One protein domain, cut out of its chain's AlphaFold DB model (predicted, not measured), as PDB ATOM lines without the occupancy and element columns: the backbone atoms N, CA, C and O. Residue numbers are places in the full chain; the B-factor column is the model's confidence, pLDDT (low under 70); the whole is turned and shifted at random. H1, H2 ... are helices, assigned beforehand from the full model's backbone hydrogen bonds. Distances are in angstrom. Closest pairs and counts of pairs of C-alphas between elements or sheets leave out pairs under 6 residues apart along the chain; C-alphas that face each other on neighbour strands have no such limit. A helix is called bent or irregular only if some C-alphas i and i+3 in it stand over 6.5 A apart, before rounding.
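This is residues 604 to 758 of the 928 residues of an uncharacterized protein of Batrachochytrium salamandrivorans (UniProt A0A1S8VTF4). A slab of mostly aligned helices is set pair beside pair: H1 with H3, then H4b with H5, then H6 with H7, and H9 last, beside H6. The first two pairs make an up-and-down bundle of four, in which each helix runs against the one before; the arm H4a crosses the end of H1 at residues 604 to 608 and leads over to H4b, while the small H2 packs on no helix. The printed part has 155 residues with nine named helices, H1 to H9 in order, and no named strand; the class is all helix. It is compact, with a radius of gyration of the C-alphas of 15.4 A and spans of 40 by 37 by 24 A.

H1, residues 604 to 615, begins at C-alpha 604 (602.489, 744.700, 674.273). H2 is residues 619 to 624, and H3, residues 629 to 645, is 25.3 A long. H4, residues 647 to 672, was assigned as one helix by its hydrogen bonds but is bent: C-alphas 655 and 658 are 7.9 A apart. Its arms are H4a, residues 647 to 655, and H4b, residues 658 to 672, 21.3 A. H5, residues 679 to 696, is 25.5 A long and ends at C-alpha 696 (606.419, 729.369, 684.109). H6 is residues 708 to 720, 18.4 A; H7 is 725 to 732; H8 is 735 to 739. H9, residues 743 to 757, 17.1 A, ends at C-alpha 757 (622.187, 716.370, 690.620).

H1 touches residues 633 to 640 of H3 at a shallow tilt of 27 degrees, opposite ways; the closest C-alphas, of Ile 615 and Thr 633, are 5.3 A apart. H3 touches H5 at 22 degrees, a shallow tilt, the same way, closest at the C-alphas of Leu 641 and Leu 691, 5.7 A. H4a and H4b stand about perpendicular, at 83 degrees. H4b and H5 form a hairpin, with the C-alphas of Ile 668 and Leu 685 closest at 6.7 A. H6 touches H4b, H7, H8 and H9; its closest C-alphas to H9 are Ala 720 and Leu 757, 6.0 A. H1 and H9 are apart. Every O i to N i+4 pair is within hydrogen-bond range in H1, H4b, H5, H6, H7 and H8. The figures are 12 of 13 in H3, 3 of 5 in H4a, 9 of 11 in H9 and 0 of 2 in H2, where 2 of 3 O i to N i+3 pairs are within range.

The C-alphas of His 606 and Glu 755, the two farthest apart, are 43.9 A from each other. The printed part has no cut, and the link from H5 to H6, 11 residues, is long. pLDDT is under 70 at residues 616 to 630, 673 to 680, 699 to 708 and 723 to 725.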
ATOM      1  N   PHE A 604     601.533 745.566 673.573       86.62
ATOM      2  CA  PHE A 604     602.489 744.700 674.273       86.62
ATOM      3  C   PHE A 604     602.953 743.501 673.428       86.62
ATOM      4  O   PHE A 604     604.075 743.049 673.604       86.62
ATOM      5  N   GLU A 605     602.143 743.019 672.474       85.38
ATOM      6  CA  GLU A 605     602.561 741.986 671.514       85.38
ATOM      7  C   GLU A 605     603.792 742.403 670.694       85.38
ATOM      8  O   GLU A 605     604.772 741.664 670.667       85.38
ATOM      9  N   HIS A 606     603.778 743.585 670.069       87.06
ATOM     10  CA  HIS A 606     604.897 744.062 669.249       87.06
ATOM     11  C   HIS A 606     606.127 744.382 670.108       87.06
ATOM     12  O   HIS A 606     607.246 744.034 669.738       87.06
ATOM     13  N   LEU A 607     605.921 744.964 671.295       88.56
ATOM     14  CA  LEU A 607     607.007 745.260 672.233       88.56
ATOM     15  C   LEU A 607     607.699 743.980 672.736       88.56
ATOM     16  O   LEU A 607     608.926 743.922 672.767       88.56
ATOM     17  N   ILE A 608     606.929 742.938 673.079       86.06
ATOM     18  CA  ILE A 608     607.465 741.623 673.459       86.06
ATOM     19  C   ILE A 608     608.200 740.984 672.276       86.06
ATOM     20  O   ILE A 608     609.317 740.507 672.456       86.06
ATOM     21  N   LEU A 609     607.613 740.990 671.074       84.88
ATOM     22  CA  LEU A 609     608.227 740.398 669.882       84.88
ATOM     23  C   LEU A 609     609.592 741.025 669.562       84.88
ATOM     24  O   LEU A 609     610.558 740.280 669.381       84.88
ATOM     25  N   ASN A 610     609.695 742.357 669.569       85.00
ATOM     26  CA  ASN A 610     610.945 743.056 669.263       85.00
ATOM     27  C   ASN A 610     611.980 742.870 670.388       85.00
ATOM     28  O   ASN A 610     613.103 742.449 670.114       85.00
ATOM     29  N   LEU A 611     611.609 743.047 671.665       85.81
ATOM     30  CA  LEU A 611     612.526 742.791 672.791       85.81
ATOM     31  C   LEU A 611     613.022 741.335 672.829       85.81
ATOM     32  O   LEU A 611     614.189 741.093 673.135       85.81
ATOM     33  N   CYS A 612     612.181 740.362 672.474       79.75
ATOM     34  CA  CYS A 612     612.621 738.983 672.284       79.75
ATOM     35  C   CYS A 612     613.582 738.853 671.095       79.75
ATOM     36  O   CYS A 612     614.627 738.229 671.251       79.75
ATOM     37  N   ALA A 613     613.279 739.429 669.927       78.62
ATOM     38  CA  ALA A 613     614.174 739.376 668.768       78.62
ATOM     39  C   ALA A 613     615.592 739.861 669.118       78.62
ATOM     40  O   ALA A 613     616.560 739.176 668.798       78.62
ATOM     41  N   LEU A 614     615.705 740.953 669.880       77.62
ATOM     42  CA  LEU A 614     616.973 741.526 670.344       77.62
ATOM     43  C   LEU A 614     617.769 740.610 671.299       77.62
ATOM     44  O   LEU A 614     618.997 740.584 671.242       77.62
ATOM     45  N   ILE A 615     617.104 739.820 672.152       75.12
ATOM     46  CA  ILE A 615     617.763 738.843 673.051       75.12
ATOM     47  C   ILE A 615     618.245 737.597 672.286       75.12
ATOM     48  O   ILE A 615     619.180 736.913 672.719       75.12
ATOM     49  N   PHE A 616     617.607 737.301 671.151       69.06
ATOM     50  CA  PHE A 616     617.790 736.076 670.372       69.06
ATOM     51  C   PHE A 616     618.439 736.300 668.997       69.06
ATOM     52  O   PHE A 616     618.390 735.405 668.151       69.06
ATOM     53  N   LEU A 617     619.060 737.465 668.782       62.00
ATOM     54  CA  LEU A 617     619.928 737.724 667.633       62.00
ATOM     55  C   LEU A 617     621.066 736.695 667.577       62.00
ATOM     56  O   LEU A 617     621.638 736.316 668.602       62.00
ATOM     57  N   ASP A 618     621.376 736.223 666.370       49.94
ATOM     58  CA  ASP A 618     622.328 735.131 666.193       49.94
ATOM     59  C   ASP A 618     623.778 735.583 666.440       49.94
ATOM     60  O   ASP A 618     624.191 736.680 666.061       49.94
ATOM     61  N   ASN A 619     624.574 734.726 667.090       48.34
ATOM     62  CA  ASN A 619     625.869 735.103 667.680       48.34
ATOM     63  C   ASN A 619     626.966 735.513 666.672       48.34
ATOM     64  O   ASN A 619     628.053 735.902 667.100       48.34
ATOM     65  N   THR A 620     626.718 735.460 665.360       43.56
ATOM     66  CA  THR A 620     627.700 735.803 664.314       43.56
ATOM     67  C   THR A 620     628.221 737.237 664.423       43.56
ATOM     68  O   THR A 620     629.389 737.470 664.136       43.56
ATOM     69  N   ASN A 621     627.404 738.181 664.910       42.19
ATOM     70  CA  ASN A 621     627.825 739.572 665.132       42.19
ATOM     71  C   ASN A 621     628.318 739.853 666.567       42.19
ATOM     72  O   ASN A 621     628.851 740.929 666.831       42.19
ATOM     73  N   LEU A 622     628.177 738.910 667.507       43.62
ATOM     74  CA  LEU A 622     628.552 739.131 668.912       43.62
ATOM     75  C   LEU A 622     630.059 738.987 669.176       43.62
ATOM     76  O   LEU A 622     630.557 739.599 670.118       43.62
ATOM     77  N   GLN A 623     630.804 738.292 668.306       42.09
ATOM     78  CA  GLN A 623     632.277 738.276 668.343       42.09
ATOM     79  C   GLN A 623     632.915 739.643 668.029       42.09
ATOM     80  O   GLN A 623     634.084 739.848 668.331       42.09
ATOM     81  N   ALA A 624     632.158 740.593 667.467       38.97
ATOM     82  CA  ALA A 624     632.615 741.965 667.230       38.97
ATOM     83  C   ALA A 624     632.262 742.943 668.374       38.97
ATOM     84  O   ALA A 624     632.594 744.122 668.287       38.97
ATOM     85  N   MET A 625     631.563 742.495 669.431       42.69
ATOM     86  CA  MET A 625     630.997 743.370 670.475       42.69
ATOM     87  C   MET A 625     631.263 742.896 671.914       42.69
ATOM     88  O   MET A 625     630.405 743.013 672.802       42.69
ATOM     89  N   GLU A 626     632.480 742.415 672.168       40.06
ATOM     90  CA  GLU A 626     632.965 742.111 673.519       40.06
ATOM     91  C   GLU A 626     632.952 743.370 674.408       40.06
ATOM     92  O   GLU A 626     633.734 744.301 674.239       40.06
ATOM     93  N   GLY A 627     632.005 743.410 675.355       46.91
ATOM     94  CA  GLY A 627     631.819 744.498 676.326       46.91
ATOM     95  C   GLY A 627     630.546 745.331 676.138       46.91
ATOM     96  O   GLY A 627     629.975 745.790 677.131       46.91
ATOM     97  N   VAL A 628     630.047 745.473 674.904       46.56
ATOM     98  CA  VAL A 628     628.829 746.256 674.606       46.56
ATOM     99  C   VAL A 628     627.581 745.373 674.589       46.56
ATOM    100  O   VAL A 628     626.594 745.706 675.246       46.56
ATOM    101  N   GLY A 629     627.611 744.231 673.891       61.69
ATOM    102  CA  GLY A 629     626.410 743.421 673.638       61.69
ATOM    103  C   GLY A 629     625.697 742.939 674.907       61.69
ATOM    104  O   GLY A 629     624.508 743.196 675.089       61.69
ATOM    105  N   ALA A 630     626.439 742.325 675.837       65.12
ATOM    106  CA  ALA A 630     625.883 741.698 677.042       65.12
ATOM    107  C   ALA A 630     625.035 742.648 677.912       65.12
ATOM    108  O   ALA A 630     624.014 742.232 678.458       65.12
ATOM    109  N   LYS A 631     625.409 743.933 678.010       70.69
ATOM    110  CA  LYS A 631     624.647 744.932 678.784       70.69
ATOM    111  C   LYS A 631     623.280 745.230 678.158       70.69
ATOM    112  O   LYS A 631     622.308 745.398 678.887       70.69
ATOM    113  N   HIS A 632     623.187 745.240 676.829       74.06
ATOM    114  CA  HIS A 632     621.934 745.482 676.110       74.06
ATOM    115  C   HIS A 632     621.019 744.258 676.148       74.06
ATOM    116  O   HIS A 632     619.825 744.402 676.394       74.06
ATOM    117  N   THR A 633     621.579 743.048 676.025       76.81
ATOM    118  CA  THR A 633     620.834 741.799 676.246       76.81
ATOM    119  C   THR A 633     620.269 741.738 677.669       76.81
ATOM    120  O   THR A 633     619.087 741.452 677.838       76.81
ATOM    121  N   LEU A 634     621.064 742.083 678.691       78.75
ATOM    122  CA  LEU A 634     620.599 742.141 680.080       78.75
ATOM    123  C   LEU A 634     619.495 743.196 680.281       78.75
ATOM    124  O   LEU A 634     618.500 742.916 680.945       78.75
ATOM    125  N   LEU A 635     619.623 744.380 679.674       82.06
ATOM    126  CA  LEU A 635     618.608 745.437 679.752       82.06
ATOM    127  C   LEU A 635     617.299 745.036 679.042       82.06
ATOM    128  O   LEU A 635     616.216 745.297 679.565       82.06
ATOM    129  N   ALA A 636     617.372 744.333 677.907       83.88
ATOM    130  CA  ALA A 636     616.202 743.780 677.224       83.88
ATOM    131  C   ALA A 636     615.517 742.669 678.050       83.88
ATOM    132  O   ALA A 636     614.289 742.650 678.157       83.88
ATOM    133  N   ILE A 637     616.292 741.798 678.713       84.88
ATOM    134  CA  ILE A 637     615.773 740.815 679.683       84.88
ATOM    135  C   ILE A 637     615.061 741.533 680.842       84.88
ATOM    136  O   ILE A 637     613.951 741.147 681.203       84.88
ATOM    137  N   GLN A 638     615.641 742.608 681.390       85.88
ATOM    138  CA  GLN A 638     614.998 743.428 682.427       85.88
ATOM    139  C   GLN A 638     613.688 744.066 681.939       85.88
ATOM    140  O   GLN A 638     612.718 744.102 682.694       85.88
ATOM    141  N   CYS A 639     613.620 744.523 680.682       87.94
ATOM    142  CA  CYS A 639     612.379 745.022 680.081       87.94
ATOM    143  C   CYS A 639     611.304 743.929 680.011       87.94
ATOM    144  O   CYS A 639     610.184 744.150 680.469       87.94
ATOM    145  N   LEU A 640     611.637 742.730 679.519       86.69
ATOM    146  CA  LEU A 640     610.689 741.611 679.492       86.69
ATOM    147  C   LEU A 640     610.251 741.184 680.899       86.69
ATOM    148  O   LEU A 640     609.065 740.948 681.112       86.69
ATOM    149  N   LEU A 641     611.166 741.147 681.874       86.06
ATOM    150  CA  LEU A 641     610.841 740.875 683.278       86.06
ATOM    151  C   LEU A 641     609.805 741.868 683.820       86.06
ATOM    152  O   LEU A 641     608.781 741.430 684.344       86.06
ATOM    153  N   LYS A 642     610.010 743.178 683.621       86.00
ATOM    154  CA  LYS A 642     609.030 744.223 683.978       86.00
ATOM    155  C   LYS A 642     607.683 743.985 683.284       86.00
ATOM    156  O   LYS A 642     606.647 743.984 683.943       86.00
ATOM    157  N   ILE A 643     607.693 743.684 681.981       86.44
ATOM    158  CA  ILE A 643     606.481 743.383 681.201       86.44
ATOM    159  C   ILE A 643     605.723 742.168 681.765       86.44
ATOM    160  O   ILE A 643     604.499 742.218 681.831       86.44
ATOM    161  N   THR A 644     606.396 741.109 682.243       77.94
ATOM    162  CA  THR A 644     605.697 739.945 682.840       77.94
ATOM    163  C   THR A 644     604.882 740.273 684.100       77.94
ATOM    164  O   THR A 644     603.972 739.516 684.444       77.94
ATOM    165  N   LEU A 645     605.164 741.397 684.770       81.50
ATOM    166  CA  LEU A 645     604.416 741.861 685.944       81.50
ATOM    167  C   LEU A 645     603.137 742.633 685.565       81.50
ATOM    168  O   LEU A 645     602.191 742.667 686.352       81.50
ATOM    169  N   LEU A 646     603.077 743.220 684.362       84.62
ATOM    170  CA  LEU A 646     601.956 744.045 683.903       84.62
ATOM    171  C   LEU A 646     600.756 743.179 683.495       84.62
ATOM    172  O   LEU A 646     600.845 742.346 682.591       84.62
ATOM    173  N   GLU A 647     599.591 743.406 684.109       80.50
ATOM    174  CA  GLU A 647     598.399 742.582 683.855       80.50
ATOM    175  C   GLU A 647     597.939 742.651 682.389       80.50
ATOM    176  O   GLU A 647     597.676 741.611 681.781       80.50
ATOM    177  N   LYS A 648     597.951 743.854 681.787       80.25
ATOM    178  CA  LYS A 648     597.632 744.081 680.362       80.25
ATOM    179  C   LYS A 648     598.568 743.347 679.394       80.25
ATOM    180  O   LYS A 648     598.175 743.073 678.263       80.25
ATOM    181  N   ALA A 649     599.786 743.009 679.817       81.44
ATOM    182  CA  ALA A 649     600.753 742.309 678.979       81.44
ATOM    183  C   ALA A 649     600.606 740.780 679.020       81.44
ATOM    184  O   ALA A 649     601.094 740.097 678.118       81.44
ATOM    185  N   ARG A 650     599.911 740.212 680.019       77.31
ATOM    186  CA  ARG A 650     599.756 738.751 680.152       77.31
ATOM    187  C   ARG A 650     599.124 738.074 678.924       77.31
ATOM    188  O   ARG A 650     599.636 737.019 678.556       77.31
ATOM    189  N   PRO A 651     598.097 738.625 678.241       79.81
ATOM    190  CA  PRO A 651     597.562 738.024 677.012       79.81
ATOM    191  C   PRO A 651     598.586 738.003 675.869       79.81
ATOM    192  O   PRO A 651     598.744 736.989 675.190       79.81
ATOM    193  N   ALA A 652     599.338 739.096 675.704       78.44
ATOM    194  CA  ALA A 652     600.395 739.215 674.703       78.44
ATOM    195  C   ALA A 652     601.566 738.254 674.976       78.44
ATOM    196  O   ALA A 652     602.120 737.667 674.045       78.44
ATOM    197  N   LEU A 653     601.905 738.050 676.251       76.75
ATOM    198  CA  LEU A 653     602.878 737.053 676.683       76.75
ATOM    199  C   LEU A 653     602.367 735.634 676.394       76.75
ATOM    200  O   LEU A 653     603.065 734.873 675.729       76.75
ATOM    201  N   LEU A 654     601.145 735.291 676.828       74.69
ATOM    202  CA  LEU A 654     600.503 733.985 676.605       74.69
ATOM    203  C   LEU A 654     600.541 733.576 675.125       74.69
ATOM    204  O   LEU A 654     601.046 732.503 674.803       74.69
ATOM    205  N   LYS A 655     600.098 734.469 674.232       76.81
ATOM    206  CA  LYS A 655     600.069 734.268 672.772       76.81
ATOM    207  C   LYS A 655     601.434 733.912 672.173       76.81
ATOM    208  O   LYS A 655     601.508 733.120 671.242       76.81
ATOM    209  N   ASN A 656     602.511 734.484 672.711       75.44
ATOM    210  CA  ASN A 656     603.875 734.302 672.204       75.44
ATOM    211  C   ASN A 656     604.710 733.296 673.021       75.44
ATOM    212  O   ASN A 656     605.846 732.996 672.653       75.44
ATOM    213  N   THR A 657     604.167 732.754 674.118       75.38
ATOM    214  CA  THR A 657     604.926 732.006 675.136       75.38
ATOM    215  C   THR A 657     605.700 730.814 674.566       75.38
ATOM    216  O   THR A 657     606.845 730.607 674.963       75.38
ATOM    217  N   SER A 658     605.136 730.068 673.610       73.06
ATOM    218  CA  SER A 658     605.824 728.919 672.995       73.06
ATOM    219  C   SER A 658     607.110 729.333 672.256       73.06
ATOM    220  O   SER A 658     608.187 728.805 672.537       73.06
ATOM    221  N   MET A 659     607.043 730.374 671.412       75.81
ATOM    222  CA  MET A 659     608.224 730.928 670.731       75.81
ATOM    223  C   MET A 659     609.259 731.457 671.736       75.81
ATOM    224  O   MET A 659     610.462 731.275 671.543       75.81
ATOM    225  N   ILE A 660     608.811 732.110 672.815       76.75
ATOM    226  CA  ILE A 660     609.715 732.649 673.838       76.75
ATOM    227  C   ILE A 660     610.433 731.502 674.566       76.75
ATOM    228  O   ILE A 660     611.651 731.562 674.710       76.75
ATOM    229  N   TYR A 661     609.735 730.426 674.944       75.62
ATOM    230  CA  TYR A 661     610.353 729.233 675.539       75.62
ATOM    231  C   TYR A 661     611.385 728.572 674.621       75.62
ATOM    232  O   TYR A 661     612.498 728.287 675.067       75.62
ATOM    233  N   GLN A 662     611.038 728.360 673.348       74.69
ATOM    234  CA  GLN A 662     611.939 727.783 672.350       74.69
ATOM    235  C   GLN A 662     613.230 728.606 672.235       74.69
ATOM    236  O   GLN A 662     614.333 728.072 672.375       74.69
ATOM    237  N   LYS A 663     613.105 729.924 672.039       76.25
ATOM    238  CA  LYS A 663     614.264 730.810 671.895       76.25
ATOM    239  C   LYS A 663     615.077 730.935 673.196       76.25
ATOM    240  O   LYS A 663     616.306 730.941 673.127       76.25
ATOM    241  N   LEU A 664     614.432 730.932 674.372       77.62
ATOM    242  CA  LEU A 664     615.115 730.875 675.675       77.62
ATOM    243  C   LEU A 664     615.959 729.600 675.828       77.62
ATOM    244  O   LEU A 664     617.134 729.716 676.163       77.62
ATOM    245  N   SER A 665     615.418 728.407 675.541       74.75
ATOM    246  CA  SER A 665     616.194 727.151 675.605       74.75
ATOM    247  C   SER A 665     617.366 727.161 674.626       74.75
ATOM    248  O   SER A 665     618.493 726.852 675.009       74.75
ATOM    249  N   ILE A 666     617.146 727.594 673.378       76.69
ATOM    250  CA  ILE A 666     618.222 727.713 672.383       76.69
ATOM    251  C   ILE A 666     619.351 728.612 672.906       76.69
ATOM    252  O   ILE A 666     620.519 728.239 672.782       76.69
ATOM    253  N   GLN A 667     619.022 729.757 673.515       75.94
ATOM    254  CA  GLN A 667     620.021 730.709 674.001       75.94
ATOM    255  C   GLN A 667     620.717 730.239 675.288       75.94
ATOM    256  O   GLN A 667     621.942 730.313 675.358       75.94
ATOM    257  N   ILE A 668     619.992 729.673 676.261       76.88
ATOM    258  CA  ILE A 668     620.580 729.064 677.470       76.88
ATOM    259  C   ILE A 668     621.561 727.948 677.067       76.88
ATOM    260  O   ILE A 668     622.730 727.986 677.448       76.88
ATOM    261  N   HIS A 669     621.139 727.026 676.195       75.50
ATOM    262  CA  HIS A 669     621.979 725.936 675.686       75.50
ATOM    263  C   HIS A 669     623.251 726.428 674.972       75.50
ATOM    264  O   HIS A 669     624.301 725.789 675.035       75.50
ATOM    265  N   ARG A 670     623.173 727.564 674.264       74.50
ATOM    266  CA  ARG A 670     624.329 728.191 673.601       74.50
ATOM    267  C   ARG A 670     625.302 728.812 674.598       74.50
ATOM    268  O   ARG A 670     626.507 728.640 674.428       74.50
ATOM    269  N   GLN A 671     624.801 729.501 675.626       72.62
ATOM    270  CA  GLN A 671     625.649 730.102 676.657       72.62
ATOM    271  C   GLN A 671     626.397 729.021 677.454       72.62
ATOM    272  O   GLN A 671     627.616 729.124 677.593       72.62
ATOM    273  N   LEU A 672     625.711 727.942 677.861       71.56
ATOM    274  CA  LEU A 672     626.301 726.814 678.602       71.56
ATOM    275  C   LEU A 672     627.490 726.160 677.879       71.56
ATOM    276  O   LEU A 672     628.516 725.888 678.496       71.56
ATOM    277  N   ARG A 673     627.403 725.962 676.555       67.94
ATOM    278  CA  ARG A 673     628.498 725.358 675.767       67.94
ATOM    279  C   ARG A 673     629.725 726.256 675.570       67.94
ATOM    280  O   ARG A 673     630.728 725.788 675.033       67.94
ATOM    281  N   SER A 674     629.661 727.539 675.923       60.56
ATOM    282  CA  SER A 674     630.747 728.483 675.652       60.56
ATOM    283  C   SER A 674     631.769 728.478 676.798       60.56
ATOM    284  O   SER A 674     631.514 729.020 677.871       60.56
ATOM    285  N   SER A 675     632.934 727.863 676.567       44.72
ATOM    286  CA  SER A 675     633.944 727.557 677.596       44.72
ATOM    287  C   SER A 675     634.271 728.736 678.522       44.72
ATOM    288  O   SER A 675     634.610 729.818 678.041       44.72
ATOM    289  N   HIS A 676     634.210 728.462 679.830       49.38
ATOM    290  CA  HIS A 676     634.317 729.380 680.972       49.38
ATOM    291  C   HIS A 676     633.277 730.523 681.001       49.38
ATOM    292  O   HIS A 676     633.194 731.315 680.057       49.38
ATOM    293  N   PRO A 677     632.500 730.673 682.089       54.12
ATOM    294  CA  PRO A 677     631.669 731.848 682.298       54.12
ATOM    295  C   PRO A 677     632.496 732.996 682.911       54.12
ATOM    296  O   PRO A 677     632.871 732.916 684.079       54.12
ATOM    297  N   PRO A 678     632.778 734.094 682.182       62.81
ATOM    298  CA  PRO A 678     632.983 735.379 682.842       62.81
ATOM    299  C   PRO A 678     631.685 735.784 683.560       62.81
ATOM    300  O   PRO A 678     630.599 735.350 683.170       62.81
ATOM    301  N   GLU A 679     631.780 736.673 684.549       66.31
ATOM    302  CA  GLU A 679     630.638 737.167 685.345       66.31
ATOM    303  C   GLU A 679     629.455 737.623 684.470       66.31
ATOM    304  O   GLU A 679     628.293 737.361 684.777       66.31
ATOM    305  N   SER A 680     629.745 738.216 683.306       64.19
ATOM    306  CA  SER A 680     628.745 738.634 682.320       64.19
ATOM    307  C   SER A 680     627.901 737.488 681.743       64.19
ATOM    308  O   SER A 680     626.731 737.717 681.441       64.19
ATOM    309  N   LYS A 681     628.428 736.259 681.615       71.06
ATOM    310  CA  LYS A 681     627.622 735.083 681.233       71.06
ATOM    311  C   LYS A 681     626.758 734.592 682.393       71.06
ATOM    312  O   LYS A 681     625.622 734.197 682.144       71.06
ATOM    313  N   VAL A 682     627.256 734.652 683.632       74.69
ATOM    314  CA  VAL A 682     626.483 734.273 684.832       74.69
ATOM    315  C   VAL A 682     625.268 735.191 684.974       74.69
ATOM    316  O   VAL A 682     624.143 734.703 684.978       74.69
ATOM    317  N   MET A 683     625.465 736.515 684.926       73.31
ATOM    318  CA  MET A 683     624.371 737.500 684.974       73.31
ATOM    319  C   MET A 683     623.344 737.320 683.841       73.31
ATOM    320  O   MET A 683     622.146 737.535 684.037       73.31
ATOM    321  N   LEU A 684     623.789 736.928 682.639       75.12
ATOM    322  CA  LEU A 684     622.886 736.620 681.527       75.12
ATOM    323  C   LEU A 684     622.091 735.331 681.777       75.12
ATOM    324  O   LEU A 684     620.890 735.314 681.516       75.12
ATOM    325  N   LEU A 685     622.717 734.274 682.305       78.56
ATOM    326  CA  LEU A 685     622.032 733.031 682.672       78.56
ATOM    327  C   LEU A 685     621.015 733.260 683.800       78.56
ATOM    328  O   LEU A 685     619.870 732.841 683.658       78.56
ATOM    329  N   GLU A 686     621.376 733.989 684.859       81.12
ATOM    330  CA  GLU A 686     620.458 734.391 685.935       81.12
ATOM    331  C   GLU A 686     619.249 735.168 685.391       81.12
ATOM    332  O   GLU A 686     618.103 734.853 685.718       81.12
ATOM    333  N   GLY A 687     619.481 736.141 684.503       81.56
ATOM    334  CA  GLY A 687     618.417 736.911 683.859       81.56
ATOM    335  C   GLY A 687     617.491 736.056 682.983       81.56
ATOM    336  O   GLY A 687     616.266 736.190 683.054       81.56
ATOM    337  N   LEU A 688     618.056 735.147 682.180       82.25
ATOM    338  CA  LEU A 688     617.292 734.211 681.346       82.25
ATOM    339  C   LEU A 688     616.467 733.238 682.207       82.25
ATOM    340  O   LEU A 688     615.299 733.003 681.900       82.25
ATOM    341  N   LEU A 689     617.030 732.725 683.309       83.62
ATOM    342  CA  LEU A 689     616.331 731.875 684.279       83.62
ATOM    343  C   LEU A 689     615.215 732.637 685.007       83.62
ATOM    344  O   LEU A 689     614.111 732.114 685.142       83.62
ATOM    345  N   ALA A 690     615.437 733.886 685.418       83.81
ATOM    346  CA  ALA A 690     614.399 734.716 686.031       83.81
ATOM    347  C   ALA A 690     613.220 734.969 685.072       83.81
ATOM    348  O   ALA A 690     612.056 734.864 685.469       83.81
ATOM    349  N   LEU A 691     613.495 735.238 683.791       82.81
ATOM    350  CA  LEU A 691     612.448 735.411 682.782       82.81
ATOM    351  C   LEU A 691     611.686 734.097 682.538       82.81
ATOM    352  O   LEU A 691     610.453 734.082 682.529       82.81
ATOM    353  N   LEU A 692     612.408 732.978 682.442       80.69
ATOM    354  CA  LEU A 692     611.842 731.632 682.342       80.69
ATOM    355  C   LEU A 692     610.944 731.290 683.547       80.69
ATOM    356  O   LEU A 692     609.858 730.724 683.380       80.69
ATOM    357  N   HIS A 693     611.362 731.681 684.756       80.94
ATOM    358  CA  HIS A 693     610.586 731.535 685.983       80.94
ATOM    359  C   HIS A 693     609.257 732.284 685.882       80.94
ATOM    360  O   HIS A 693     608.211 731.675 686.113       80.94
ATOM    361  N   ASN A 694     609.272 733.565 685.506       78.88
ATOM    362  CA  ASN A 694     608.058 734.378 685.433       78.88
ATOM    363  C   ASN A 694     607.065 733.830 684.398       78.88
ATOM    364  O   ASN A 694     605.884 733.689 684.714       78.88
ATOM    365  N   ILE A 695     607.538 733.399 683.225       76.19
ATOM    366  CA  ILE A 695     606.684 732.756 682.212       76.19
ATOM    367  C   ILE A 695     606.110 731.424 682.747       76.19
ATOM    368  O   ILE A 695     604.930 731.136 682.552       76.19
ATOM    369  N   SER A 696     606.883 730.647 683.524       75.69
ATOM    370  CA  SER A 696     606.419 729.369 684.109       75.69
ATOM    371  C   SER A 696     605.317 729.493 685.169       75.69
ATOM    372  O   SER A 696     604.636 728.503 685.444       75.69
ATOM    373  N   THR A 697     605.124 730.676 685.767       75.00
ATOM    374  CA  THR A 697     604.042 730.913 686.744       75.00
ATOM    375  C   THR A 697     602.677 731.164 686.102       75.00
ATOM    376  O   THR A 697     601.654 731.056 686.783       75.00
ATOM    377  N   VAL A 698     602.630 731.486 684.803       71.00
ATOM    378  CA  VAL A 698     601.389 731.878 684.129       71.00
ATOM    379  C   VAL A 698     600.501 730.645 683.922       71.00
ATOM    380  O   VAL A 698     600.766 729.779 683.088       71.00
ATOM    381  N   LYS A 699     599.423 730.553 684.710       57.31
ATOM    382  CA  LYS A 699     598.619 729.326 684.879       57.31
ATOM    383  C   LYS A 699     597.902 728.813 683.618       57.31
ATOM    384  O   LYS A 699     597.553 727.640 683.588       57.31
ATOM    385  N   ASN A 700     597.714 729.650 682.594       55.41
ATOM    386  CA  ASN A 700     596.884 729.336 681.420       55.41
ATOM    387  C   ASN A 700     597.669 728.927 680.159       55.41
ATOM    388  O   ASN A 700     597.076 728.829 679.088       55.41
ATOM    389  N   VAL A 701     598.986 728.696 680.239       54.25
ATOM    390  CA  VAL A 701     599.749 728.268 679.054       54.25
ATOM    391  C   VAL A 701     599.456 726.795 678.740       54.25
ATOM    392  O   VAL A 701     600.108 725.903 679.293       54.25
ATOM    393  N   ALA A 702     598.528 726.543 677.817       50.62
ATOM    394  CA  ALA A 702     598.586 725.349 676.980       50.62
ATOM    395  C   ALA A 702     599.835 725.480 676.091       50.62
ATOM    396  O   ALA A 702     599.916 726.380 675.258       50.62
ATOM    397  N   ILE A 703     600.849 724.655 676.352       54.44
ATOM    398  CA  ILE A 703     602.019 724.535 675.477       54.44
ATOM    399  C   ILE A 703     601.703 723.354 674.568       54.44
ATOM    400  O   ILE A 703     601.715 722.221 675.051       54.44
ATOM    401  N   ASP A 704     601.377 723.627 673.304       48.22
ATOM    402  CA  ASP A 704     601.233 722.574 672.296       48.22
ATOM    403  C   ASP A 704     602.545 721.791 672.136       48.22
ATOM    404  O   ASP A 704     603.632 722.264 672.476       48.22
ATOM    405  N   GLU A 705     602.416 720.539 671.707       51.84
ATOM    406  CA  GLU A 705     603.376 719.505 672.075       51.84
ATOM    407  C   GLU A 705     604.798 719.619 671.493       51.84
ATOM    408  O   GLU A 705     605.032 720.015 670.353       51.84
ATOM    409  N   ASN A 706     605.693 718.961 672.240       59.31
ATOM    410  CA  ASN A 706     606.833 718.186 671.753       59.31
ATOM    411  C   ASN A 706     608.142 718.918 671.380       59.31
ATOM    412  O   ASN A 706     608.221 720.104 671.078       59.31
ATOM    413  N   ILE A 707     609.223 718.134 671.466       53.72
ATOM    414  CA  ILE A 707     610.637 718.499 671.261       53.72
ATOM    415  C   ILE A 707     611.196 719.529 672.265       53.72
ATOM    416  O   ILE A 707     611.949 719.134 673.157       53.72
ATOM    417  N   ASP A 708     610.890 720.824 672.163       64.75
ATOM    418  CA  ASP A 708     611.741 721.857 672.790       64.75
ATOM    419  C   ASP A 708     611.632 721.948 674.324       64.75
ATOM    420  O   ASP A 708     612.620 722.265 674.992       64.75
ATOM    421  N   LEU A 709     610.503 721.558 674.932       70.56
ATOM    422  CA  LEU A 709     610.417 721.462 676.401       70.56
ATOM    423  C   LEU A 709     611.381 720.396 676.967       70.56
ATOM    424  O   LEU A 709     611.871 720.521 678.089       70.56
ATOM    425  N   LYS A 710     611.688 719.362 676.172       76.81
ATOM    426  CA  LYS A 710     612.595 718.252 676.520       76.81
ATOM    427  C   LYS A 710     614.056 718.702 676.475       76.81
ATOM    428  O   LYS A 710     614.860 718.274 677.302       76.81
ATOM    429  N   ARG A 711     614.381 719.622 675.559       78.25
ATOM    430  CA  ARG A 711     615.668 720.328 675.514       78.25
ATOM    431  C   ARG A 711     615.844 721.216 676.744       78.25
ATOM    432  O   ARG A 711     616.820 721.049 677.461       78.25
ATOM    433  N   LEU A 712     614.852 722.053 677.050       79.25
ATOM    434  CA  LEU A 712     614.879 722.940 678.214       79.25
ATOM    435  C   LEU A 712     615.019 722.183 679.549       79.25
ATOM    436  O   LEU A 712     615.753 722.619 680.432       79.25
ATOM    437  N   LEU A 713     614.353 721.031 679.692       83.75
ATOM    438  CA  LEU A 713     614.539 720.137 680.843       83.75
ATOM    439  C   LEU A 713     615.982 719.635 680.962       83.75
ATOM    440  O   LEU A 713     616.515 719.594 682.069       83.75
ATOM    441  N   LYS A 714     616.622 719.277 679.841       85.12
ATOM    442  CA  LYS A 714     618.035 718.885 679.829       85.12
ATOM    443  C   LYS A 714     618.941 720.058 680.214       85.12
ATOM    444  O   LYS A 714     619.798 719.873 681.070       85.12
ATOM    445  N   ASP A 715     618.721 721.241 679.640       84.38
ATOM    446  CA  ASP A 715     619.506 722.453 679.925       84.38
ATOM    447  C   ASP A 715     619.466 722.805 681.427       84.38
ATOM    448  O   ASP A 715     620.490 723.103 682.040       84.38
ATOM    449  N   LEU A 716     618.285 722.714 682.051       87.12
ATOM    450  CA  LEU A 716     618.103 722.966 683.485       87.12
ATOM    451  C   LEU A 716     618.703 721.873 684.382       87.12
ATOM    452  O   LEU A 716     619.159 722.185 685.478       87.12
ATOM    453  N   ILE A 717     618.718 720.612 683.939       87.94
ATOM    454  CA  ILE A 717     619.388 719.514 684.655       87.94
ATOM    455  C   ILE A 717     620.914 719.664 684.565       87.94
ATOM    456  O   ILE A 717     621.593 719.465 685.562       87.94
ATOM    457  N   GLU A 718     621.447 720.111 683.425       85.50
ATOM    458  CA  GLU A 718     622.871 720.435 683.256       85.50
ATOM    459  C   GLU A 718     623.302 721.577 684.201       85.50
ATOM    460  O   GLU A 718     624.326 721.465 684.876       85.50
ATOM    461  N   ILE A 719     622.473 722.621 684.352       84.06
ATOM    462  CA  ILE A 719     622.690 723.699 685.336       84.06
ATOM    463  C   ILE A 719     622.579 723.189 686.783       84.06
ATOM    464  O   ILE A 719     623.434 723.511 687.610       84.06
ATOM    465  N   ALA A 720     621.554 722.396 687.107       85.44
ATOM    466  CA  ALA A 720     621.342 721.857 688.455       85.44
ATOM    467  C   ALA A 720     622.424 720.845 688.891       85.44
ATOM    468  O   ALA A 720     622.596 720.625 690.088       85.44
ATOM    469  N   SER A 721     623.165 720.277 687.935       84.06
ATOM    470  CA  SER A 721     624.348 719.430 688.145       84.06
ATOM    471  C   SER A 721     625.679 720.204 688.189       84.06
ATOM    472  O   SER A 721     626.746 719.593 688.287       84.06
ATOM    473  N   SER A 722     625.657 721.537 688.079       79.06
ATOM    474  CA  SER A 722     626.860 722.381 688.129       79.06
ATOM    475  C   SER A 722     627.324 722.673 689.568       79.06
ATOM    476  O   SER A 722     626.621 722.413 690.542       79.06
ATOM    477  N   GLN A 723     628.526 723.238 689.718       67.62
ATOM    478  CA  GLN A 723     629.045 723.679 691.023       67.62
ATOM    479  C   GLN A 723     628.663 725.134 691.371       67.62
ATOM    480  O   GLN A 723     628.955 725.598 692.474       67.62
ATOM    481  N   GLU A 724     627.992 725.859 690.469       68.75
ATOM    482  CA  GLU A 724     627.624 727.269 690.654       68.75
ATOM    483  C   GLU A 724     626.314 727.396 691.445       68.75
ATOM    484  O   GLU A 724     625.213 727.469 690.901       68.75
ATOM    485  N   TYR A 725     626.454 727.421 692.772       63.19
ATOM    486  CA  TYR A 725     625.366 727.339 693.756       63.19
ATOM    487  C   TYR A 725     624.172 728.287 693.511       63.19
ATOM    488  O   TYR A 725     623.027 727.900 693.751       63.19
ATOM    489  N   GLY A 726     624.418 729.501 692.998       71.75
ATOM    490  CA  GLY A 726     623.362 730.452 692.624       71.75
ATOM    491  C   GLY A 726     622.484 729.936 691.479       71.75
ATOM    492  O   GLY A 726     621.270 729.805 691.639       71.75
ATOM    493  N   LEU A 727     623.103 729.546 690.359       78.69
ATOM    494  CA  LEU A 727     622.399 728.979 689.206       78.69
ATOM    495  C   LEU A 727     621.708 727.649 689.550       78.69
ATOM    496  O   LEU A 727     620.597 727.403 689.084       78.69
ATOM    497  N   VAL A 728     622.321 726.817 690.403       82.81
ATOM    498  CA  VAL A 728     621.730 725.554 690.884       82.81
ATOM    499  C   VAL A 728     620.403 725.802 691.609       82.81
ATOM    500  O   VAL A 728     619.405 725.146 691.296       82.81
ATOM    501  N   ARG A 729     620.347 726.776 692.533       83.25
ATOM    502  CA  ARG A 729     619.093 727.163 693.204       83.25
ATOM    503  C   ARG A 729     618.033 727.577 692.189       83.25
ATOM    504  O   ARG A 729     616.896 727.109 692.258       83.25
ATOM    505  N   ASP A 730     618.392 728.454 691.259       83.56
ATOM    506  CA  ASP A 730     617.445 729.015 690.301       83.56
ATOM    507  C   ASP A 730     616.948 727.990 689.270       83.56
ATOM    508  O   ASP A 730     615.768 728.012 688.910       83.56
ATOM    509  N   ALA A 731     617.769 727.002 688.905       87.25
ATOM    510  CA  ALA A 731     617.321 725.832 688.157       87.25
ATOM    511  C   ALA A 731     616.303 725.000 688.958       87.25
ATOM    512  O   ALA A 731     615.195 724.760 688.467       87.25
ATOM    513  N   TYR A 732     616.600 724.627 690.212       88.50
ATOM    514  CA  TYR A 732     615.651 723.896 691.068       88.50
ATOM    515  C   TYR A 732     614.353 724.679 691.336       88.50
ATOM    516  O   TYR A 732     613.292 724.075 691.474       88.50
ATOM    517  N   ARG A 733     614.393 726.016 691.334       86.62
ATOM    518  CA  ARG A 733     613.221 726.901 691.476       86.62
ATOM    519  C   ARG A 733     612.253 726.849 690.277       86.62
ATOM    520  O   ARG A 733     611.104 727.286 690.394       86.62
ATOM    521  N   ILE A 734     612.689 726.324 689.129       86.62
ATOM    522  CA  ILE A 734     611.915 726.259 687.872       86.62
ATOM    523  C   ILE A 734     611.619 724.808 687.467       86.62
ATOM    524  O   ILE A 734     610.494 724.495 687.064       86.62
ATOM    525  N   LEU A 735     612.606 723.918 687.604       88.62
ATOM    526  CA  LEU A 735     612.596 722.546 687.093       88.62
ATOM    527  C   LEU A 735     611.332 721.732 687.468       88.62
ATOM    528  O   LEU A 735     610.759 721.134 686.555       88.62
ATOM    529  N   PRO A 736     610.793 721.756 688.711       88.19
ATOM    530  CA  PRO A 736     609.577 721.012 689.061       88.19
ATOM    531  C   PRO A 736     608.339 721.432 688.256       88.19
ATOM    532  O   PRO A 736     607.507 720.591 687.923       88.19
ATOM    533  N   ARG A 737     608.209 722.719 687.901       84.62
ATOM    534  CA  ARG A 737     607.043 723.252 687.162       84.62
ATOM    535  C   ARG A 737     607.010 722.775 685.713       84.62
ATOM    536  O   ARG A 737     605.936 722.607 685.139       84.62
ATOM    537  N   ILE A 738     608.189 722.576 685.127       80.94
ATOM    538  CA  ILE A 738     608.357 722.069 683.762       80.94
ATOM    539  C   ILE A 738     608.256 720.538 683.777       80.94
ATOM    540  O   ILE A 738     607.502 719.961 682.995       80.94
ATOM    541  N   ALA A 739     608.904 719.884 684.747       86.00
ATOM    542  CA  ALA A 739     608.825 718.439 684.955       86.00
ATOM    543  C   ALA A 739     607.391 717.945 685.218       86.00
ATOM    544  O   ALA A 739     607.035 716.855 684.789       86.00
ATOM    545  N   GLN A 740     606.531 718.744 685.862       84.69
ATOM    546  CA  GLN A 740     605.128 718.379 686.095       84.69
ATOM    547  C   GLN A 740     604.303 718.258 684.797       84.69
ATOM    548  O   GLN A 740     603.306 717.526 684.794       84.69
ATOM    549  N   ARG A 741     604.720 718.948 683.719       79.25
ATOM    550  CA  ARG A 741     604.109 718.900 682.376       79.25
ATOM    551  C   ARG A 741     604.637 717.714 681.559       79.25
ATOM    552  O   ARG A 741     603.854 716.979 680.978       79.25
ATOM    553  N   GLU A 742     605.950 717.495 681.576       80.12
ATOM    554  CA  GLU A 742     606.670 716.464 680.802       80.12
ATOM    555  C   GLU A 742     607.229 715.361 681.723       80.12
ATOM    556  O   GLU A 742     608.433 715.107 681.781       80.12
ATOM    557  N   ARG A 743     606.350 714.721 682.511       85.00
ATOM    558  CA  ARG A 743     606.759 713.862 683.645       85.00
ATOM    559  C   ARG A 743     607.629 712.678 683.251       85.00
ATOM    560  O   ARG A 743     608.564 712.351 683.979       85.00
ATOM    561  N   GLU A 744     607.326 712.025 682.134       84.06
ATOM    562  CA  GLU A 744     608.062 710.837 681.687       84.06
ATOM    563  C   GLU A 744     609.464 711.216 681.199       84.06
ATOM    564  O   GLU A 744     610.451 710.666 681.690       84.06
ATOM    565  N   THR A 745     609.565 712.238 680.339       84.25
ATOM    566  CA  THR A 745     610.846 712.795 679.881       84.25
ATOM    567  C   THR A 745     611.685 713.299 681.057       84.25
ATOM    568  O   THR A 745     612.862 712.959 681.165       84.25
ATOM    569  N   ALA A 746     611.092 714.073 681.972       86.94
ATOM    570  CA  ALA A 746     611.793 714.588 683.145       86.94
ATOM    571  C   ALA A 746     612.294 713.456 684.051       86.94
ATOM    572  O   ALA A 746     613.440 713.491 684.489       86.94
ATOM    573  N   SER A 747     611.481 712.420 684.281       88.31
ATOM    574  CA  SER A 747     611.885 711.274 685.102       88.31
ATOM    575  C   SER A 747     613.051 710.503 684.480       88.31
ATOM    576  O   SER A 747     613.993 710.166 685.191       88.31
ATOM    577  N   ALA A 748     613.035 710.288 683.160       87.06
ATOM    578  CA  ALA A 748     614.125 709.627 682.440       87.06
ATOM    579  C   ALA A 748     615.423 710.461 682.421       87.06
ATOM    580  O   ALA A 748     616.519 709.911 682.530       87.06
ATOM    581  N   LEU A 749     615.320 711.794 682.332       86.19
ATOM    582  CA  LEU A 749     616.478 712.686 682.453       86.19
ATOM    583  C   LEU A 749     617.048 712.703 683.881       86.19
ATOM    584  O   LEU A 749     618.268 712.740 684.034       86.19
ATOM    585  N   ILE A 750     616.205 712.623 684.917       88.12
ATOM    586  CA  ILE A 750     616.656 712.492 686.313       88.12
ATOM    587  C   ILE A 750     617.318 711.126 686.541       88.12
ATOM    588  O   ILE A 750     618.386 711.081 687.142       88.12
ATOM    589  N   ASP A 751     616.770 710.026 686.007       87.44
ATOM    590  CA  ASP A 751     617.394 708.691 686.093       87.44
ATOM    591  C   ASP A 751     618.829 708.685 685.536       87.44
ATOM    592  O   ASP A 751     619.726 708.083 686.134       87.44
ATOM    593  N   ALA A 752     619.050 709.394 684.424       86.25
ATOM    594  CA  ALA A 752     620.349 709.516 683.763       86.25
ATOM    595  C   ALA A 752     621.344 710.461 684.471       86.25
ATOM    596  O   ALA A 752     622.545 710.332 684.256       86.25
ATOM    597  N   ASN A 753     620.871 711.398 685.305       85.31
ATOM    598  CA  ASN A 753     621.697 712.437 685.944       85.31
ATOM    599  C   ASN A 753     621.640 712.411 687.487       85.31
ATOM    600  O   ASN A 753     622.117 713.332 688.145       85.31
ATOM    601  N   LEU A 754     621.083 711.352 688.089       85.25
ATOM    602  CA  LEU A 754     620.830 711.266 689.535       85.25
ATOM    603  C   LEU A 754     622.087 711.489 690.397       85.25
ATOM    604  O   LEU A 754     622.006 712.037 691.492       85.25
ATOM    605  N   GLU A 755     623.246 711.064 689.893       82.69
ATOM    606  CA  GLU A 755     624.537 711.163 690.581       82.69
ATOM    607  C   GLU A 755     625.184 712.550 690.458       82.69
ATOM    608  O   GLU A 755     625.930 712.936 691.351       82.69
ATOM    609  N   SER A 756     624.867 713.323 689.412       83.88
ATOM    610  CA  SER A 756     625.381 714.688 689.230       83.88
ATOM    611  C   SER A 756     624.475 715.758 689.852       83.88
ATOM    612  O   SER A 756     624.972 716.791 690.286       83.88
ATOM    613  N   LEU A 757     623.167 715.491 689.963       84.94
ATOM    614  CA  LEU A 757     622.187 716.370 690.620       84.94
ATOM    615  C   LEU A 757     622.352 716.454 692.150       84.94
ATOM    616  O   LEU A 757     621.874 717.410 692.762       84.94
ATOM    617  N   ASP A 758     622.970 715.439 692.771       83.25
ATOM    618  CA  ASP A 758     623.369 715.385 694.192       83.25
ATOM    619  C   ASP A 758     622.293 715.856 695.205       83.25
ATOM    620  O   ASP A 758     622.557 716.481 696.239       83.25
TER     621      ASP A 758